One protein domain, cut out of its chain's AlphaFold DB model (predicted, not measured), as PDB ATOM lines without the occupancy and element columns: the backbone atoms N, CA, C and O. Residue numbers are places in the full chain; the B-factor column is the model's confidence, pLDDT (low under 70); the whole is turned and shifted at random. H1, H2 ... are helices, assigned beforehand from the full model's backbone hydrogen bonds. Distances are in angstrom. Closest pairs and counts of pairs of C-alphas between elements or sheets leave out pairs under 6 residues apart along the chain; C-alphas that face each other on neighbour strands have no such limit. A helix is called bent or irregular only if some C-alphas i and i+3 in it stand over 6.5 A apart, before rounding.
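What this domain is: This is residues 5 to 114 and 124 to 149 of the 292 residues of an uncharacterized protein of Candidatus Woesearchaeota archaeon (UniProt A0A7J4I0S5). Three helices, H2, H3 and H4, stand side by side in a row, up and down, with the short H3 in the middle; H5 runs along near H2 and H3 as a looser fourth, and H1 is held off from the other four. Residues 18 to 23, 82 to 87 and 139 to 149 stick out of this group. The printed part has 136 residues with five named helices, H1 to H5 in chain order, and no named strand; the class is all helix. It is loose, with a radius of gyration of the C-alphas of 18.0 A, and spans 54 by 46 by 28 A.

Where its parts are: Find C-alpha 5 at (52.248, -32.870, -25.683); from there H1, residues 5 to 21, runs 23.5 A. H2, residues 32 to 59, is 39.8 A long, with a kink of 44 degrees near residue 39; it is irregular, C-alphas 36 and 39 being 7.1 A apart. H3, residues 64 to 76, covers 18.4 A. Look for C-alpha 82 at (34.010, -38.421, -28.434), where H4, residues 82 to 112, begins its 42.7 A; it has a kink of 55 degrees near residue 89 and is irregular, C-alphas 87 and 90 being 7.0 A apart. H5, residues 124 to 148, runs 36.1 A to C-alpha 148 at (22.741, -31.986, -19.519).

How they stand to each other: Start at H1, which is apart from H2, H3, H4 and H5. H2 and H3 touch as a helical hairpin, opposite ways at a shallow tilt of 24 degrees; their closest C-alphas, those of Ala 53 and Leu 67, are 7.1 A apart. H3 and H4 form the next helical hairpin and touch, opposite ways at a shallow tilt of 19 degrees; their closest C-alphas, those of Gly 72 and Gly 96, are 4.0 A apart. H2 and H4 are apart. H5 is near H2, and close but not clearly touching H3, the same way at a shallow tilt of 25 degrees; the closest C-alphas of H3 and H5, those of Arg 64 and Leu 127, are 8.0 A apart. In H1, H3 and H5 every O i to N i+4 pair is within hydrogen-bond range; in H2 it is 20 of 24 and in H4 23 of 27.

The domain as a whole: The two C-alphas farthest apart, those of Gly 23 and Asn 125, are 55.4 A apart. Residues 115 to 123 are not printed, and C-alphas 114 and 124 are 22.1 A apart across this cut. The links H2 to H3 and H3 to H4 are tight, and H1 to H2 is short. The mean pLDDT of the printed part is 79.8; look for values under 70 at, among others, residues 5 to 10, 24 to 34 and 147 to 149.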
ATOM      1  N   TRP A   5      52.145 -31.503 -25.177       47.34
ATOM      2  CA  TRP A   5      52.248 -32.870 -25.683       47.34
ATOM      3  C   TRP A   5      53.627 -33.509 -25.467       47.34
ATOM      4  O   TRP A   5      53.673 -34.625 -24.987       47.34
ATOM      5  N   GLN A   6      54.745 -32.826 -25.721       45.56
ATOM      6  CA  GLN A   6      56.088 -33.361 -25.462       45.56
ATOM      7  C   GLN A   6      56.442 -33.418 -23.981       45.56
ATOM      8  O   GLN A   6      57.135 -34.345 -23.578       45.56
ATOM      9  N   VAL A   7      55.960 -32.489 -23.151       60.62
ATOM     10  CA  VAL A   7      56.161 -32.582 -21.694       60.62
ATOM     11  C   VAL A   7      55.386 -33.780 -21.145       60.62
ATOM     12  O   VAL A   7      55.959 -34.606 -20.439       60.62
ATOM     13  N   CYS A   8      54.128 -33.944 -21.565       62.47
ATOM     14  CA  CYS A   8      53.336 -35.124 -21.249       62.47
ATOM     15  C   CYS A   8      53.954 -36.391 -21.846       62.47
ATOM     16  O   CYS A   8      54.000 -37.390 -21.154       62.47
ATOM     17  N   HIS A   9      54.503 -36.367 -23.062       63.31
ATOM     18  CA  HIS A   9      55.131 -37.531 -23.691       63.31
ATOM     19  C   HIS A   9      56.458 -37.894 -23.021       63.31
ATOM     20  O   HIS A   9      56.758 -39.067 -22.887       63.31
ATOM     21  N   THR A  10      57.236 -36.924 -22.539       69.75
ATOM     22  CA  THR A  10      58.498 -37.191 -21.825       69.75
ATOM     23  C   THR A  10      58.217 -37.725 -20.422       69.75
ATOM     24  O   THR A  10      58.830 -38.703 -20.006       69.75
ATOM     25  N   ILE A  11      57.234 -37.150 -19.719       76.50
ATOM     26  CA  ILE A  11      56.764 -37.669 -18.427       76.50
ATOM     27  C   ILE A  11      56.120 -39.047 -18.595       76.50
ATOM     28  O   ILE A  11      56.415 -39.950 -17.823       76.50
ATOM     29  N   CYS A  12      55.286 -39.245 -19.614       66.00
ATOM     30  CA  CYS A  12      54.624 -40.522 -19.852       66.00
ATOM     31  C   CYS A  12      55.602 -41.584 -20.342       66.00
ATOM     32  O   CYS A  12      55.498 -42.710 -19.884       66.00
ATOM     33  N   LEU A  13      56.586 -41.253 -21.182       74.69
ATOM     34  CA  LEU A  13      57.678 -42.174 -21.510       74.69
ATOM     35  C   LEU A  13      58.510 -42.511 -20.271       74.69
ATOM     36  O   LEU A  13      58.884 -43.665 -20.107       74.69
ATOM     37  N   GLY A  14      58.750 -41.548 -19.375       81.31
ATOM     38  CA  GLY A  14      59.411 -41.798 -18.093       81.31
ATOM     39  C   GLY A  14      58.615 -42.746 -17.190       81.31
ATOM     40  O   GLY A  14      59.174 -43.692 -16.645       81.31
ATOM     41  N   ILE A  15      57.298 -42.544 -17.085       76.69
ATOM     42  CA  ILE A  15      56.392 -43.408 -16.313       76.69
ATOM     43  C   ILE A  15      56.277 -44.796 -16.959       76.69
ATOM     44  O   ILE A  15      56.349 -45.796 -16.254       76.69
ATOM     45  N   ILE A  16      56.150 -44.884 -18.285       75.44
ATOM     46  CA  ILE A  16      56.096 -46.156 -19.022       75.44
ATOM     47  C   ILE A  16      57.420 -46.917 -18.873       75.44
ATOM     48  O   ILE A  16      57.395 -48.123 -18.652       75.44
ATOM     49  N   ALA A  17      58.566 -46.235 -18.930       80.38
ATOM     50  CA  ALA A  17      59.871 -46.852 -18.697       80.38
ATOM     51  C   ALA A  17      60.016 -47.377 -17.256       80.38
ATOM     52  O   ALA A  17      60.512 -48.485 -17.057       80.38
ATOM     53  N   LEU A  18      59.534 -46.625 -16.257       80.75
ATOM     54  CA  LEU A  18      59.495 -47.059 -14.855       80.75
ATOM     55  C   LEU A  18      58.587 -48.288 -14.667       80.75
ATOM     56  O   LEU A  18      58.979 -49.253 -14.018       80.75
ATOM     57  N   LEU A  19      57.389 -48.276 -15.260       72.56
ATOM     58  CA  LEU A  19      56.439 -49.393 -15.206       72.56
ATOM     59  C   LEU A  19      56.977 -50.639 -15.928       72.56
ATOM     60  O   LEU A  19      56.828 -51.751 -15.422       72.56
ATOM     61  N   GLY A  20      57.677 -50.451 -17.050       78.06
ATOM     62  CA  GLY A  20      58.372 -51.518 -17.767       78.06
ATOM     63  C   GLY A  20      59.503 -52.147 -16.950       78.06
ATOM     64  O   GLY A  20      59.685 -53.361 -17.001       78.06
ATOM     65  N   MET A  21      60.209 -51.363 -16.125       80.94
ATOM     66  CA  MET A  21      61.240 -51.871 -15.207       80.94
ATOM     67  C   MET A  21      60.657 -52.758 -14.092       80.94
ATOM     68  O   MET A  21      61.331 -53.672 -13.625       80.94
ATOM     69  N   ILE A  22      59.397 -52.537 -13.700       86.06
ATOM     70  CA  ILE A  22      58.653 -53.356 -12.720       86.06
ATOM     71  C   ILE A  22      58.004 -54.588 -13.402       86.06
ATOM     72  O   ILE A  22      57.345 -55.398 -12.756       86.06
ATOM     73  N   GLY A  23      58.209 -54.768 -14.713       70.81
ATOM     74  CA  GLY A  23      57.677 -55.896 -15.484       70.81
ATOM     75  C   GLY A  23      56.239 -55.707 -15.973       70.81
ATOM     76  O   GLY A  23      55.638 -56.652 -16.478       70.81
ATOM     77  N   ILE A  24      55.674 -54.500 -15.862       62.44
ATOM     78  CA  ILE A  24      54.334 -54.191 -16.367       62.44
ATOM     79  C   ILE A  24      54.465 -53.723 -17.818       62.44
ATOM     80  O   ILE A  24      54.709 -52.550 -18.103       62.44
ATOM     81  N   THR A  25      54.306 -54.650 -18.761       55.62
ATOM     82  CA  THR A  25      54.262 -54.321 -20.189       55.62
ATOM     83  C   THR A  25      52.855 -53.870 -20.571       55.62
ATOM     84  O   THR A  25      51.934 -54.684 -20.639       55.62
ATOM     85  N   VAL A  26      52.669 -52.575 -20.832       58.03
ATOM     86  CA  VAL A  26      51.393 -52.049 -21.336       58.03
ATOM     87  C   VAL A  26      51.391 -52.141 -22.862       58.03
ATOM     88  O   VAL A  26      52.042 -51.346 -23.537       58.03
ATOM     89  N   VAL A  27      50.672 -53.120 -23.411       49.06
ATOM     90  CA  VAL A  27      50.439 -53.248 -24.857       49.06
ATOM     91  C   VAL A  27      49.134 -52.515 -25.195       49.06
ATOM     92  O   VAL A  27      48.078 -52.883 -24.691       49.06
ATOM     93  N   GLY A  28      49.198 -51.451 -26.005       64.62
ATOM     94  CA  GLY A  28      48.045 -50.606 -26.372       64.62
ATOM     95  C   GLY A  28      48.370 -49.108 -26.361       64.62
ATOM     96  O   GLY A  28      49.542 -48.748 -26.328       64.62
ATOM     97  N   MET A  29      47.351 -48.229 -26.377       56.31
ATOM     98  CA  MET A  29      47.511 -46.798 -26.056       56.31
ATOM     99  C   MET A  29      47.695 -46.661 -24.535       56.31
ATOM    100  O   MET A  29      46.699 -46.622 -23.810       56.31
ATOM    101  N   PRO A  30      48.926 -46.565 -24.000       54.62
ATOM    102  CA  PRO A  30      49.171 -46.727 -22.567       54.62
ATOM    103  C   PRO A  30      48.606 -45.567 -21.742       54.62
ATOM    104  O   PRO A  30      48.487 -45.678 -20.533       54.62
ATOM    105  N   LEU A  31      48.253 -44.452 -22.393       57.62
ATOM    106  CA  LEU A  31      47.634 -43.274 -21.785       57.62
ATOM    107  C   LEU A  31      46.104 -43.262 -21.911       57.62
ATOM    108  O   LEU A  31      45.480 -42.301 -21.466       57.62
ATOM    109  N   ALA A  32      45.474 -44.289 -22.489       64.25
ATOM    110  CA  ALA A  32      44.014 -44.335 -22.569       64.25
ATOM    111  C   ALA A  32      43.368 -44.295 -21.171       64.25
ATOM    112  O   ALA A  32      42.291 -43.741 -21.011       64.25
ATOM    113  N   PHE A  33      44.050 -44.759 -20.117       69.12
ATOM    114  CA  PHE A  33      43.547 -44.594 -18.749       69.12
ATOM    115  C   PHE A  33      43.541 -43.126 -18.275       69.12
ATOM    116  O   PHE A  33      42.708 -42.754 -17.450       69.12
ATOM    117  N   LEU A  34      44.439 -42.273 -18.793       66.75
ATOM    118  CA  LEU A  34      44.503 -40.852 -18.434       66.75
ATOM    119  C   LEU A  34      43.368 -40.046 -19.062       66.75
ATOM    120  O   LEU A  34      43.076 -38.960 -18.568       66.75
ATOM    121  N   THR A  35      42.685 -40.559 -20.091       74.50
ATOM    122  CA  THR A  35      41.517 -39.872 -20.670       74.50
ATOM    123  C   THR A  35      40.371 -39.792 -19.661       74.50
ATOM    124  O   THR A  35      39.717 -38.754 -19.577       74.50
ATOM    125  N   LYS A  36      40.217 -40.806 -18.791       76.50
ATOM    126  CA  LYS A  36      39.264 -40.777 -17.665       76.50
ATOM    127  C   LYS A  36      39.561 -39.650 -16.669       76.50
ATOM    128  O   LYS A  36      38.641 -39.105 -16.068       76.50
ATOM    129  N   PHE A  37      40.832 -39.270 -16.521       80.56
ATOM    130  CA  PHE A  37      41.276 -38.202 -15.618       80.56
ATOM    131  C   PHE A  37      41.554 -36.869 -16.322       80.56
ATOM    132  O   PHE A  37      41.846 -35.873 -15.656       80.56
ATOM    133  N   ALA A  38      41.435 -36.814 -17.650       82.12
ATOM    134  CA  ALA A  38      41.733 -35.616 -18.425       82.12
ATOM    135  C   ALA A  38      40.835 -34.446 -18.012       82.12
ATOM    136  O   ALA A  38      41.312 -33.320 -17.873       82.12
ATOM    137  N   PHE A  39      39.554 -34.723 -17.750       86.31
ATOM    138  CA  PHE A  39      38.601 -33.710 -17.315       86.31
ATOM    139  C   PHE A  39      38.956 -33.115 -15.933       86.31
ATOM    140  O   PHE A  39      39.162 -31.902 -15.870       86.31
ATOM    141  N   PRO A  40      39.164 -33.913 -14.860       83.00
ATOM    142  CA  PRO A  40      39.676 -33.407 -13.583       83.00
ATOM    143  C   PRO A  40      40.954 -32.563 -13.697       83.00
ATOM    144  O   PRO A  40      41.032 -31.478 -13.118       83.00
ATOM    145  N   PHE A  41      41.955 -33.022 -14.459       83.25
ATOM    146  CA  PHE A  41      43.209 -32.279 -14.614       83.25
ATOM    147  C   PHE A  41      43.017 -30.947 -15.336       83.25
ATOM    148  O   PHE A  41      43.610 -29.941 -14.941       83.25
ATOM    149  N   TRP A  42      42.162 -30.914 -16.356       89.62
ATOM    150  CA  TRP A  42      41.826 -29.681 -17.058       89.62
ATOM    151  C   TRP A  42      41.094 -28.686 -16.146       89.62
ATOM    152  O   TRP A  42      41.438 -27.503 -16.131       89.62
ATOM    153  N   THR A  43      40.166 -29.151 -15.301       86.94
ATOM    154  CA  THR A  43      39.499 -28.304 -14.296       86.94
ATOM    155  C   THR A  43      40.496 -27.696 -13.310       86.94
ATOM    156  O   THR A  43      40.434 -26.497 -13.028       86.94
ATOM    157  N   ILE A  44      41.453 -28.490 -12.817       86.06
ATOM    158  CA  ILE A  44      42.525 -28.001 -11.935       86.06
ATOM    159  C   ILE A  44      43.371 -26.944 -12.658       86.06
ATOM    160  O   ILE A  44      43.664 -25.894 -12.083       86.06
ATOM    161  N   ALA A  45      43.721 -27.175 -13.926       87.56
ATOM    162  CA  ALA A  45      44.481 -26.220 -14.729       87.56
ATOM    163  C   ALA A  45      43.738 -24.883 -14.902       87.56
ATOM    164  O   ALA A  45      44.353 -23.823 -14.760       87.56
ATOM    165  N   ILE A  46      42.421 -24.911 -15.135       91.12
ATOM    166  CA  ILE A  46      41.587 -23.701 -15.183       91.12
ATOM    167  C   ILE A  46      41.571 -22.982 -13.841       91.12
ATOM    168  O   ILE A  46      41.782 -21.771 -13.809       91.12
ATOM    169  N   MET A  47      41.352 -23.698 -12.735       87.00
ATOM    170  CA  MET A  47      41.342 -23.079 -11.408       87.00
ATOM    171  C   MET A  47      42.673 -22.388 -11.098       87.00
ATOM    172  O   MET A  47      42.687 -21.238 -10.652       87.00
ATOM    173  N   LEU A  48      43.795 -23.049 -11.395       87.44
ATOM    174  CA  LEU A  48      45.129 -22.472 -11.238       87.44
ATOM    175  C   LEU A  48      45.328 -21.249 -12.139       87.44
ATOM    176  O   LEU A  48      45.856 -20.233 -11.683       87.44
ATOM    177  N   LEU A  49      44.877 -21.304 -13.395       90.38
ATOM    178  CA  LEU A  49      44.965 -20.171 -14.314       90.38
ATOM    179  C   LEU A  49      44.154 -18.968 -13.814       90.38
ATOM    180  O   LEU A  49      44.653 -17.844 -13.853       90.38
ATOM    181  N   VAL A  50      42.939 -19.191 -13.304       90.38
ATOM    182  CA  VAL A  50      42.093 -18.142 -12.710       90.38
ATOM    183  C   VAL A  50      42.772 -17.537 -11.482       90.38
ATOM    184  O   VAL A  50      42.865 -16.314 -11.378       90.38
ATOM    185  N   ALA A  51      43.317 -18.361 -10.585       89.94
ATOM    186  CA  ALA A  51      44.049 -17.882  -9.415       89.94
ATOM    187  C   ALA A  51      45.264 -17.021  -9.811       89.94
ATOM    188  O   ALA A  51      45.450 -15.923  -9.280       89.94
ATOM    189  N   LEU A  52      46.056 -17.465 -10.794       90.44
ATOM    190  CA  LEU A  52      47.193 -16.703 -11.320       90.44
ATOM    191  C   LEU A  52      46.754 -15.406 -12.010       90.44
ATOM    192  O   LEU A  52      47.415 -14.377 -11.856       90.44
ATOM    193  N   ALA A  53      45.631 -15.419 -12.729       89.44
ATOM    194  CA  ALA A  53      45.059 -14.221 -13.332       89.44
ATOM    195  C   ALA A  53      44.648 -13.202 -12.255       89.44
ATOM    196  O   ALA A  53      45.046 -12.038 -12.341       89.44
ATOM    197  N   LEU A  54      43.958 -13.633 -11.193       89.31
ATOM    198  CA  LEU A  54      43.585 -12.776 -10.060       89.31
ATOM    199  C   LEU A  54      44.813 -12.207  -9.332       89.31
ATOM    200  O   LEU A  54      44.849 -11.017  -9.003       89.31
ATOM    201  N   LEU A  55      45.850 -13.025  -9.124       87.31
ATOM    202  CA  LEU A  55      47.125 -12.567  -8.570       87.31
ATOM    203  C   LEU A  55      47.810 -11.551  -9.489       87.31
ATOM    204  O   LEU A  55      48.354 -10.566  -8.997       87.31
ATOM    205  N   SER A  56      47.743 -11.725 -10.812       89.06
ATOM    206  CA  SER A  56      48.326 -10.777 -11.771       89.06
ATOM    207  C   SER A  56      47.648  -9.406 -11.738       89.06
ATOM    208  O   SER A  56      48.331  -8.387 -11.866       89.06
ATOM    209  N   LEU A  57      46.332  -9.370 -11.483       86.25
ATOM    210  CA  LEU A  57      45.579  -8.128 -11.302       86.25
ATOM    211  C   LEU A  57      45.984  -7.408 -10.015       86.25
ATOM    212  O   LEU A  57      46.157  -6.192 -10.024       86.25
ATOM    213  N   LYS A  58      46.162  -8.156  -8.918       89.56
ATOM    214  CA  LYS A  58      46.506  -7.578  -7.610       89.56
ATOM    215  C   LYS A  58      47.985  -7.229  -7.461       89.56
ATOM    216  O   LYS A  58      48.304  -6.277  -6.758       89.56
ATOM    217  N   LYS A  59      48.892  -8.013  -8.051       82.31
ATOM    218  CA  LYS A  59      50.324  -7.961  -7.721       82.31
ATOM    219  C   LYS A  59      51.259  -7.589  -8.867       82.31
ATOM    220  O   LYS A  59      52.424  -7.391  -8.582       82.31
ATOM    221  N   GLN A  60      50.811  -7.438 -10.118       78.62
ATOM    222  CA  GLN A  60      51.639  -7.053 -11.289       78.62
ATOM    223  C   GLN A  60      52.937  -7.866 -11.543       78.62
ATOM    224  O   GLN A  60      53.582  -7.658 -12.564       78.62
ATOM    225  N   CYS A  61      53.309  -8.826 -10.691       80.12
ATOM    226  CA  CYS A  61      54.552  -9.594 -10.791       80.12
ATOM    227  C   CYS A  61      54.513 -10.718 -11.837       80.12
ATOM    228  O   CYS A  61      55.519 -11.389 -12.047       80.12
ATOM    229  N   VAL A  62      53.370 -10.957 -12.485       85.62
ATOM    230  CA  VAL A  62      53.199 -12.059 -13.442       85.62
ATOM    231  C   VAL A  62      53.144 -11.513 -14.865       85.62
ATOM    232  O   VAL A  62      52.356 -10.618 -15.174       85.62
ATOM    233  N   SER A  63      53.968 -12.082 -15.749       89.19
ATOM    234  CA  SER A  63      53.971 -11.743 -17.173       89.19
ATOM    235  C   SER A  63      52.612 -12.047 -17.805       89.19
ATOM    236  O   SER A  63      52.174 -13.199 -17.859       89.19
ATOM    237  N   ARG A  64      51.956 -11.013 -18.339       88.56
ATOM    238  CA  ARG A  64      50.673 -11.146 -19.055       88.56
ATOM    239  C   ARG A  64      50.797 -12.042 -20.282       88.56
ATOM    240  O   ARG A  64      49.873 -12.778 -20.605       88.56
ATOM    241  N   THR A  65      51.952 -12.009 -20.939       91.69
ATOM    242  CA  THR A  65      52.231 -12.839 -22.110       91.69
ATOM    243  C   THR A  65      52.286 -14.322 -21.751       91.69
ATOM    244  O   THR A  65      51.783 -15.148 -22.504       91.69
ATOM    245  N   LEU A  66      52.827 -14.662 -20.574       90.25
ATOM    246  CA  LEU A  66      52.847 -16.041 -20.082       90.25
ATOM    247  C   LEU A  66      51.432 -16.538 -19.747       90.25
ATOM    248  O   LEU A  66      51.078 -17.660 -20.095       90.25
ATOM    249  N   LEU A  67      50.605 -15.687 -19.128       92.88
ATOM    250  CA  LEU A  67      49.198 -16.006 -18.857       92.88
ATOM    251  C   LEU A  67      48.404 -16.244 -20.144       92.88
ATOM    252  O   LEU A  67      47.665 -17.220 -20.222       92.88
ATOM    253  N   LEU A  68      48.587 -15.394 -21.161       93.38
ATOM    254  CA  LEU A  68      47.921 -15.546 -22.458       93.38
ATOM    255  C   LEU A  68      48.346 -16.836 -23.174       93.38
ATOM    256  O   LEU A  68      47.513 -17.516 -23.767       93.38
ATOM    257  N   PHE A  69      49.628 -17.191 -23.086       91.44
ATOM    258  CA  PHE A  69      50.139 -18.442 -23.640       91.44
ATOM    259  C   PHE A  69      49.519 -19.663 -22.949       91.44
ATOM    260  O   PHE A  69      48.972 -20.534 -23.623       91.44
ATOM    261  N   ASN A  70      49.531 -19.697 -21.611       89.19
ATOM    262  CA  ASN A  70      48.937 -20.791 -20.835       89.19
ATOM    263  C   ASN A  70      47.427 -20.909 -21.068       89.19
ATOM    264  O   ASN A  70      46.911 -22.018 -21.179       89.19
ATOM    265  N   PHE A  71      46.733 -19.778 -21.201       93.25
ATOM    266  CA  PHE A  71      45.324 -19.753 -21.576       93.25
ATOM    267  C   PHE A  71      45.093 -20.425 -22.933       93.25
ATOM    268  O   PHE A  71      44.265 -21.325 -23.036       93.25
ATOM    269  N   GLY A  72      45.857 -20.038 -23.962       91.19
ATOM    270  CA  GLY A  72      45.748 -20.638 -25.295       91.19
ATOM    271  C   GLY A  72      45.977 -22.153 -25.281       91.19
ATOM    272  O   GLY A  72      45.220 -22.896 -25.904       91.19
ATOM    273  N   LEU A  73      46.958 -22.626 -24.505       90.06
ATOM    274  CA  LEU A  73      47.220 -24.060 -24.342       90.06
ATOM    275  C   LEU A  73      46.071 -24.809 -23.649       90.06
ATOM    276  O   LEU A  73      45.734 -25.911 -24.074       90.06
ATOM    277  N   ILE A  74      45.460 -24.227 -22.613       91.06
ATOM    278  CA  ILE A  74      44.321 -24.837 -21.906       91.06
ATOM    279  C   ILE A  74      43.090 -24.925 -22.817       91.06
ATOM    280  O   ILE A  74      42.410 -25.949 -22.816       91.06
ATOM    281  N   VAL A  75      42.832 -23.894 -23.630       91.81
ATOM    282  CA  VAL A  75      41.738 -23.903 -24.616       91.81
ATOM    283  C   VAL A  75      41.972 -24.975 -25.681       91.81
ATOM    284  O   VAL A  75      41.073 -25.772 -25.949       91.81
ATOM    285  N   ALA A  76      43.185 -25.053 -26.237       89.44
ATOM    286  CA  ALA A  76      43.533 -26.060 -27.240       89.44
ATOM    287  C   ALA A  76      43.499 -27.499 -26.690       89.44
ATOM    288  O   ALA A  76      43.259 -28.434 -27.450       89.44
ATOM    289  N   GLY A  77      43.742 -27.677 -25.388       87.38
ATOM    290  CA  GLY A  77      43.753 -28.966 -24.693       87.38
ATOM    291  C   GLY A  77      42.433 -29.350 -24.020       87.38
ATOM    292  O   GLY A  77      42.457 -30.164 -23.099       87.38
ATOM    293  N   THR A  78      41.305 -28.753 -24.413       90.88
ATOM    294  CA  THR A  78      39.998 -29.039 -23.800       90.88
ATOM    295  C   THR A  78      39.576 -30.494 -24.067       90.88
ATOM    296  O   THR A  78      39.449 -30.874 -25.233       90.88
ATOM    297  N   PRO A  79      39.335 -31.319 -23.027       87.00
ATOM    298  CA  PRO A  79      38.905 -32.701 -23.204       87.00
ATOM    299  C   PRO A  79      37.424 -32.740 -23.605       87.00
ATOM    300  O   PRO A  79      36.532 -32.652 -22.762       87.00
ATOM    301  N   LEU A  80      37.159 -32.840 -24.909       85.50
ATOM    302  CA  LEU A  80      35.805 -32.989 -25.447       85.50
ATOM    303  C   LEU A  80      35.385 -34.470 -25.467       85.50
ATOM    304  O   LEU A  80      36.208 -35.318 -25.819       85.50
ATOM    305  N   PRO A  81      34.114 -34.794 -25.161       79.56
ATOM    306  CA  PRO A  81      33.590 -36.145 -25.345       79.56
ATOM    307  C   PRO A  81      33.660 -36.572 -26.819       79.56
ATOM    308  O   PRO A  81      33.574 -35.730 -27.710       79.56
ATOM    309  N   GLU A  82      33.764 -37.875 -27.085       73.25
ATOM    310  CA  GLU A  82      34.010 -38.421 -28.434       73.25
ATOM    311  C   GLU A  82      32.981 -37.983 -29.487       73.25
ATOM    312  O   GLU A  82      33.341 -37.680 -30.621       73.25
ATOM    313  N   LYS A  83      31.698 -37.892 -29.115       71.56
ATOM    314  CA  LYS A  83      30.634 -37.473 -30.044       71.56
ATOM    315  C   LYS A  83      30.789 -36.008 -30.505       71.56
ATOM    316  O   LYS A  83      30.805 -35.773 -31.710       71.56
ATOM    317  N   PRO A  84      30.914 -35.007 -29.612       76.25
ATOM    318  CA  PRO A  84      31.131 -33.616 -30.020       76.25
ATOM    319  C   PRO A  84      32.574 -33.284 -30.436       76.25
ATOM    320  O   PRO A  84      32.780 -32.263 -31.099       76.25
ATOM    321  N   SER A  85      33.580 -34.091 -30.074       76.31
ATOM    322  CA  SER A  85      34.986 -33.775 -30.369       76.31
ATOM    323  C   SER A  85      35.279 -33.719 -31.870       76.31
ATOM    324  O   SER A  85      36.045 -32.858 -32.296       76.31
ATOM    325  N   ALA A  86      34.621 -34.556 -32.679       77.50
ATOM    326  CA  ALA A  86      34.801 -34.574 -34.130       77.50
ATOM    327  C   ALA A  86      34.408 -33.244 -34.798       77.50
ATOM    328  O   ALA A  86      35.043 -32.819 -35.760       77.50
ATOM    329  N   VAL A  87      33.384 -32.566 -34.269       87.88
ATOM    330  CA  VAL A  87      32.859 -31.320 -34.846       87.88
ATOM    331  C   VAL A  87      33.546 -30.097 -34.242       87.88
ATOM    332  O   VAL A  87      33.969 -29.196 -34.964       87.88
ATOM    333  N   TYR A  88      33.677 -30.050 -32.913       85.88
ATOM    334  CA  TYR A  88      34.152 -28.853 -32.210       85.88
ATOM    335  C   TYR A  88      35.648 -28.875 -31.888       85.88
ATOM    336  O   TYR A  88      36.241 -27.813 -31.700       85.88
ATOM    337  N   GLY A  89      36.283 -30.049 -31.858       86.94
ATOM    338  CA  GLY A  89      37.710 -30.199 -31.555       86.94
ATOM    339  C   GLY A  89      38.620 -29.311 -32.410       86.94
ATOM    340  O   GLY A  89      39.423 -28.567 -31.836       86.94
ATOM    341  N   PRO A  90      38.462 -29.284 -33.749       88.31
ATOM    342  CA  PRO A  90      39.262 -28.417 -34.614       88.31
ATOM    343  C   PRO A  90      39.150 -26.926 -34.264       88.31
ATOM    344  O   PRO A  90      40.145 -26.204 -34.326       88.31
ATOM    345  N   TRP A  91      37.970 -26.462 -33.837       91.00
ATOM    346  CA  TRP A  91      37.745 -25.065 -33.456       91.00
ATOM    347  C   TRP A  91      38.492 -24.684 -32.180       91.00
ATOM    348  O   TRP A  91      39.181 -23.664 -32.161       91.00
ATOM    349  N   PHE A  92      38.410 -25.505 -31.128       87.69
ATOM    350  CA  PHE A  92      39.148 -25.262 -29.882       87.69
ATOM    351  C   PHE A  92      40.661 -25.258 -30.112       87.69
ATOM    352  O   PHE A  92      41.367 -24.392 -29.590       87.69
ATOM    353  N   TRP A  93      41.149 -26.175 -30.949       89.06
ATOM    354  CA  TRP A  93      42.561 -26.249 -31.303       89.06
ATOM    355  C   TRP A  93      43.022 -25.014 -32.084       89.06
ATOM    356  O   TRP A  93      44.048 -24.420 -31.749       89.06
ATOM    357  N   ALA A  94      42.235 -24.571 -33.069       89.81
ATOM    358  CA  ALA A  94      42.520 -23.367 -33.843       89.81
ATOM    359  C   ALA A  94      42.529 -22.108 -32.962       89.81
ATOM    360  O   ALA A  94      43.498 -21.348 -32.982       89.81
ATOM    361  N   ILE A  95      41.492 -21.905 -32.142       91.81
ATOM    362  CA  ILE A  95      41.373 -20.733 -31.260       91.81
ATOM    363  C   ILE A  95      42.519 -20.709 -30.241       91.81
ATOM    364  O   ILE A  95      43.227 -19.706 -30.124       91.81
ATOM    365  N   GLY A  96      42.741 -21.818 -29.531       89.88
ATOM    366  CA  GLY A  96      43.804 -21.916 -28.533       89.88
ATOM    367  C   GLY A  96      45.203 -21.775 -29.142       89.88
ATOM    368  O   GLY A  96      46.051 -21.061 -28.599       89.88
ATOM    369  N   GLY A  97      45.424 -22.373 -30.317       83.88
ATOM    370  CA  GLY A  97      46.669 -22.270 -31.074       83.88
ATOM    371  C   GLY A  97      46.976 -20.842 -31.528       83.88
ATOM    372  O   GLY A  97      48.097 -20.369 -31.332       83.88
ATOM    373  N   ILE A  98      45.982 -20.119 -32.054       94.06
ATOM    374  CA  ILE A  98      46.123 -18.706 -32.441       94.06
ATOM    375  C   ILE A  98      46.492 -17.853 -31.221       94.06
ATOM    376  O   ILE A  98      47.436 -17.065 -31.287       94.06
ATOM    377  N   MET A  99      45.810 -18.035 -30.084       91.94
ATOM    378  CA  MET A  99      46.111 -17.291 -28.855       91.94
ATOM    379  C   MET A  99      47.536 -17.544 -28.352       91.94
ATOM    380  O   MET A  99      48.258 -16.596 -28.028       91.94
ATOM    381  N   ALA A 100      47.963 -18.808 -28.327       87.81
ATOM    382  CA  ALA A 100      49.324 -19.171 -27.947       87.81
ATOM    383  C   ALA A 100      50.359 -18.583 -28.925       87.81
ATOM    384  O   ALA A 100      51.378 -18.043 -28.492       87.81
ATOM    385  N   GLY A 101      50.080 -18.611 -30.232       87.31
ATOM    386  CA  GLY A 101      50.923 -18.008 -31.267       87.31
ATOM    387  C   GLY A 101      51.087 -16.496 -31.098       87.31
ATOM    388  O   GLY A 101      52.212 -15.991 -31.113       87.31
ATOM    389  N   ILE A 102      49.988 -15.773 -30.851       93.12
ATOM    390  CA  ILE A 102      50.007 -14.331 -30.558       93.12
ATOM    391  C   ILE A 102      50.851 -14.050 -29.310       93.12
ATOM    392  O   ILE A 102      51.681 -13.139 -29.318       93.12
ATOM    393  N   ALA A 103      50.692 -14.846 -28.249       92.00
ATOM    394  CA  ALA A 103      51.480 -14.690 -27.031       92.00
ATOM    395  C   ALA A 103      52.987 -14.859 -27.296       92.00
ATOM    396  O   ALA A 103      53.784 -14.021 -26.873       92.00
ATOM    397  N   VAL A 104      53.391 -15.882 -28.057       88.81
ATOM    398  CA  VAL A 104      54.799 -16.082 -28.443       88.81
ATOM    399  C   VAL A 104      55.316 -14.903 -29.270       88.81
ATOM    400  O   VAL A 104      56.403 -14.394 -28.994       88.81
ATOM    401  N   MET A 105      54.536 -14.411 -30.235       91.12
ATOM    402  CA  MET A 105      54.920 -13.259 -31.056       91.12
ATOM    403  C   MET A 105      55.146 -11.999 -30.204       91.12
ATOM    404  O   MET A 105      56.159 -11.315 -30.372       91.12
ATOM    405  N   ILE A 106      54.250 -11.714 -29.251       91.94
ATOM    406  CA  ILE A 106      54.398 -10.597 -28.303       91.94
ATOM    407  C   ILE A 106      55.650 -10.789 -27.440       91.94
ATOM    408  O   ILE A 106      56.416  -9.845 -27.255       91.94
ATOM    409  N   PHE A 107      55.896 -12.006 -26.947       89.62
ATOM    410  CA  PHE A 107      57.068 -12.312 -26.126       89.62
ATOM    411  C   PHE A 107      58.378 -12.039 -26.877       89.62
ATOM    412  O   PHE A 107      59.262 -11.360 -26.352       89.62
ATOM    413  N   VAL A 108      58.485 -12.517 -28.121       88.31
ATOM    414  CA  VAL A 108      59.663 -12.311 -28.976       88.31
ATOM    415  C   VAL A 108      59.845 -10.830 -29.294       88.31
ATOM    416  O   VAL A 108      60.942 -10.302 -29.126       88.31
ATOM    417  N   LYS A 109      58.772 -10.124 -29.673       89.69
ATOM    418  CA  LYS A 109      58.821  -8.681 -29.946       89.69
ATOM    419  C   LYS A 109      59.297  -7.894 -28.723       89.69
ATOM    420  O   LYS A 109      60.156  -7.029 -28.866       89.69
ATOM    421  N   ASN A 110      58.807  -8.231 -27.531       85.94
ATOM    422  CA  ASN A 110      59.213  -7.585 -26.281       85.94
ATOM    423  C   ASN A 110      60.672  -7.890 -25.915       85.94
ATOM    424  O   ASN A 110      61.353  -7.029 -25.368       85.94
ATOM    425  N   LYS A 111      61.183  -9.084 -26.246       83.62
ATOM    426  CA  LYS A 111      62.601  -9.424 -26.056       83.62
ATOM    427  C   LYS A 111      63.528  -8.730 -27.056       83.62
ATOM    428  O   LYS A 111      64.626  -8.337 -26.672       83.62
ATOM    429  N   LEU A 112      63.098  -8.565 -28.307       87.44
ATOM    430  CA  LEU A 112      63.874  -7.881 -29.349       87.44
ATOM    431  C   LEU A 112      63.899  -6.361 -29.150       87.44
ATOM    432  O   LEU A 112      64.903  -5.709 -29.437       87.44
ATOM    433  N   LYS A 113      62.821  -5.779 -28.615       83.75
ATOM    434  CA  LYS A 113      62.726  -4.346 -28.319       83.75
ATOM    435  C   LYS A 113      63.447  -4.035 -27.000       83.75
ATOM    436  O   LYS A 113      62.829  -3.770 -25.977       83.75
ATOM    437  N   LYS A 114      64.782  -4.103 -27.022       63.72
ATOM    438  CA  LYS A 114      65.635  -4.109 -25.822       63.72
ATOM    439  C   LYS A 114      65.531  -2.863 -24.930       63.72
ATOM    440  O   LYS A 114      65.916  -2.961 -23.780       63.72
ATOM    441  N   LYS A 124      45.618  -2.982 -20.261       68.50
ATOM    442  CA  LYS A 124      44.588  -3.238 -19.234       68.50
ATOM    443  C   LYS A 124      43.246  -3.623 -19.872       68.50
ATOM    444  O   LYS A 124      42.589  -4.537 -19.384       68.50
ATOM    445  N   ASN A 125      42.903  -3.000 -21.002       72.94
ATOM    446  CA  ASN A 125      41.657  -3.269 -21.724       72.94
ATOM    447  C   ASN A 125      41.640  -4.688 -22.309       72.94
ATOM    448  O   ASN A 125      40.650  -5.395 -22.168       72.94
ATOM    449  N   ILE A 126      42.763  -5.148 -22.873       69.12
ATOM    450  CA  ILE A 126      42.873  -6.504 -23.439       69.12
ATOM    451  C   ILE A 126      42.727  -7.574 -22.349       69.12
ATOM    452  O   ILE A 126      41.985  -8.534 -22.528       69.12
ATOM    453  N   LEU A 127      43.384  -7.401 -21.198       66.62
ATOM    454  CA  LEU A 127      43.280  -8.359 -20.092       66.62
ATOM    455  C   LEU A 127      41.854  -8.418 -19.516       66.62
ATOM    456  O   LEU A 127      41.363  -9.504 -19.222       66.62
ATOM    457  N   SER A 128      41.178  -7.269 -19.410       75.25
ATOM    458  CA  SER A 128      39.773  -7.195 -18.987       75.25
ATOM    459  C   SER A 128      38.840  -7.950 -19.945       75.25
ATOM    460  O   SER A 128      37.980  -8.715 -19.502       75.25
ATOM    461  N   ILE A 129      39.062  -7.821 -21.259       77.44
ATOM    462  CA  ILE A 129      38.299  -8.548 -22.284       77.44
ATOM    463  C   ILE A 129      38.517 -10.060 -22.150       77.44
ATOM    464  O   ILE A 129      37.545 -10.808 -22.120       77.44
ATOM    465  N   VAL A 130      39.766 -10.521 -21.998       73.88
ATOM    466  CA  VAL A 130      40.075 -11.959 -21.856       73.88
ATOM    467  C   VAL A 130      39.405 -12.561 -20.618       73.88
ATOM    468  O   VAL A 130      38.829 -13.642 -20.698       73.88
ATOM    469  N   ILE A 131      39.435 -11.853 -19.486       76.62
ATOM    470  CA  ILE A 131      38.785 -12.310 -18.249       76.62
ATOM    471  C   ILE A 131      37.266 -12.368 -18.425       76.62
ATOM    472  O   ILE A 131      36.648 -13.357 -18.043       76.62
ATOM    473  N   THR A 132      36.671 -11.349 -19.049       78.38
ATOM    474  CA  THR A 132      35.226 -11.318 -19.325       78.38
ATOM    475  C   THR A 132      34.804 -12.490 -20.212       78.38
ATOM    476  O   THR A 132      33.854 -13.195 -19.884       78.38
ATOM    477  N   VAL A 133      35.547 -12.762 -21.291       78.25
ATOM    478  CA  VAL A 133      35.283 -13.900 -22.185       78.25
ATOM    479  C   VAL A 133      35.411 -15.231 -21.441       78.25
ATOM    480  O   VAL A 133      34.554 -16.096 -21.596       78.25
ATOM    481  N   LEU A 134      36.430 -15.394 -20.591       75.88
ATOM    482  CA  LEU A 134      36.605 -16.610 -19.794       75.88
ATOM    483  C   LEU A 134      35.437 -16.833 -18.823       75.88
ATOM    484  O   LEU A 134      34.942 -17.951 -18.720       75.88
ATOM    485  N   ILE A 135      34.970 -15.781 -18.145       79.25
ATOM    486  CA  ILE A 135      33.816 -15.867 -17.237       79.25
ATOM    487  C   ILE A 135      32.555 -16.273 -18.008       79.25
ATOM    488  O   ILE A 135      31.829 -17.150 -17.548       79.25
ATOM    489  N   ILE A 136      32.318 -15.694 -19.191       82.25
ATOM    490  CA  ILE A 136      31.172 -16.049 -20.042       82.25
ATOM    491  C   ILE A 136      31.246 -17.518 -20.477       82.25
ATOM    492  O   ILE A 136      30.245 -18.226 -20.393       82.25
ATOM    493  N   LEU A 137      32.423 -18.000 -20.890       75.88
ATOM    494  CA  LEU A 137      32.617 -19.402 -21.276       75.88
ATOM    495  C   LEU A 137      32.394 -20.357 -20.097       75.88
ATOM    496  O   LEU A 137      31.722 -21.373 -20.258       75.88
ATOM    497  N   LEU A 138      32.903 -20.022 -18.907       75.56
ATOM    498  CA  LEU A 138      32.707 -20.822 -17.695       75.56
ATOM    499  C   LEU A 138      31.239 -20.842 -17.249       75.56
ATOM    500  O   LEU A 138      30.726 -21.898 -16.875       75.56
ATOM    501  N   ALA A 139      30.548 -19.703 -17.321       78.75
ATOM    502  CA  ALA A 139      29.127 -19.605 -17.006       78.75
ATOM    503  C   ALA A 139      28.276 -20.393 -18.013       78.75
ATOM    504  O   ALA A 139      27.446 -21.202 -17.608       78.75
ATOM    505  N   GLY A 140      28.531 -20.230 -19.316       77.38
ATOM    506  CA  GLY A 140      27.851 -20.983 -20.372       77.38
ATOM    507  C   GLY A 140      28.070 -22.491 -20.245       77.38
ATOM    508  O   GLY A 140      27.117 -23.261 -20.329       77.38
ATOM    509  N   TYR A 141      29.302 -22.916 -19.949       75.88
ATOM    510  CA  TYR A 141      29.614 -24.322 -19.696       75.88
ATOM    511  C   TYR A 141      28.881 -24.865 -18.462       75.88
ATOM    512  O   TYR A 141      28.310 -25.951 -18.522       75.88
ATOM    513  N   SER A 142      28.832 -24.099 -17.368       74.00
ATOM    514  CA  SER A 142      28.114 -24.494 -16.147       74.00
ATOM    515  C   SER A 142      26.610 -24.650 -16.398       74.00
ATOM    516  O   SER A 142      26.009 -25.603 -15.917       74.00
ATOM    517  N   ILE A 143      26.011 -23.768 -17.207       73.69
ATOM    518  CA  ILE A 143      24.596 -23.856 -17.601       73.69
ATOM    519  C   ILE A 143      24.347 -25.096 -18.470       73.69
ATOM    520  O   ILE A 143      23.406 -25.840 -18.205       73.69
ATOM    521  N   ILE A 144      25.197 -25.361 -19.469       71.56
ATOM    522  CA  ILE A 144      25.073 -26.550 -20.329       71.56
ATOM    523  C   ILE A 144      25.265 -27.829 -19.511       71.56
ATOM    524  O   ILE A 144      24.507 -28.781 -19.682       71.56
ATOM    525  N   SER A 145      26.240 -27.866 -18.601       69.56
ATOM    526  CA  SER A 145      26.489 -29.020 -17.731       69.56
ATOM    527  C   SER A 145      25.325 -29.266 -16.769       69.56
ATOM    528  O   SER A 145      24.946 -30.416 -16.560       69.56
ATOM    529  N   LEU A 146      24.699 -28.212 -16.240       72.31
ATOM    530  CA  LEU A 146      23.513 -28.332 -15.392       72.31
ATOM    531  C   LEU A 146      22.271 -28.766 -16.188       72.31
ATOM    532  O   LEU A 146      21.464 -29.533 -15.676       72.31
ATOM    533  N   ALA A 147      22.136 -28.328 -17.443       67.31
ATOM    534  CA  ALA A 147      21.040 -28.722 -18.332       67.31
ATOM    535  C   ALA A 147      21.190 -30.147 -18.901       67.31
ATOM    536  O   ALA A 147      20.197 -30.789 -19.227       67.31
ATOM    537  N   SER A 148      22.426 -30.627 -19.047       62.38
ATOM    538  CA  SER A 148      22.741 -31.986 -19.519       62.38
ATOM    539  C   SER A 148      22.887 -32.999 -18.389       62.38
ATOM    540  O   SER A 148      22.819 -34.202 -18.635       62.38
ATOM    541  N   SER A 149      23.030 -32.530 -17.147       56.06
ATOM    542  CA  SER A 149      22.734 -33.361 -15.990       56.06
ATOM    543  C   SER A 149      21.271 -33.771 -16.125       56.06
ATOM    544  O   SER A 149      20.429 -32.880 -16.263       56.06
TER     545      SER A 149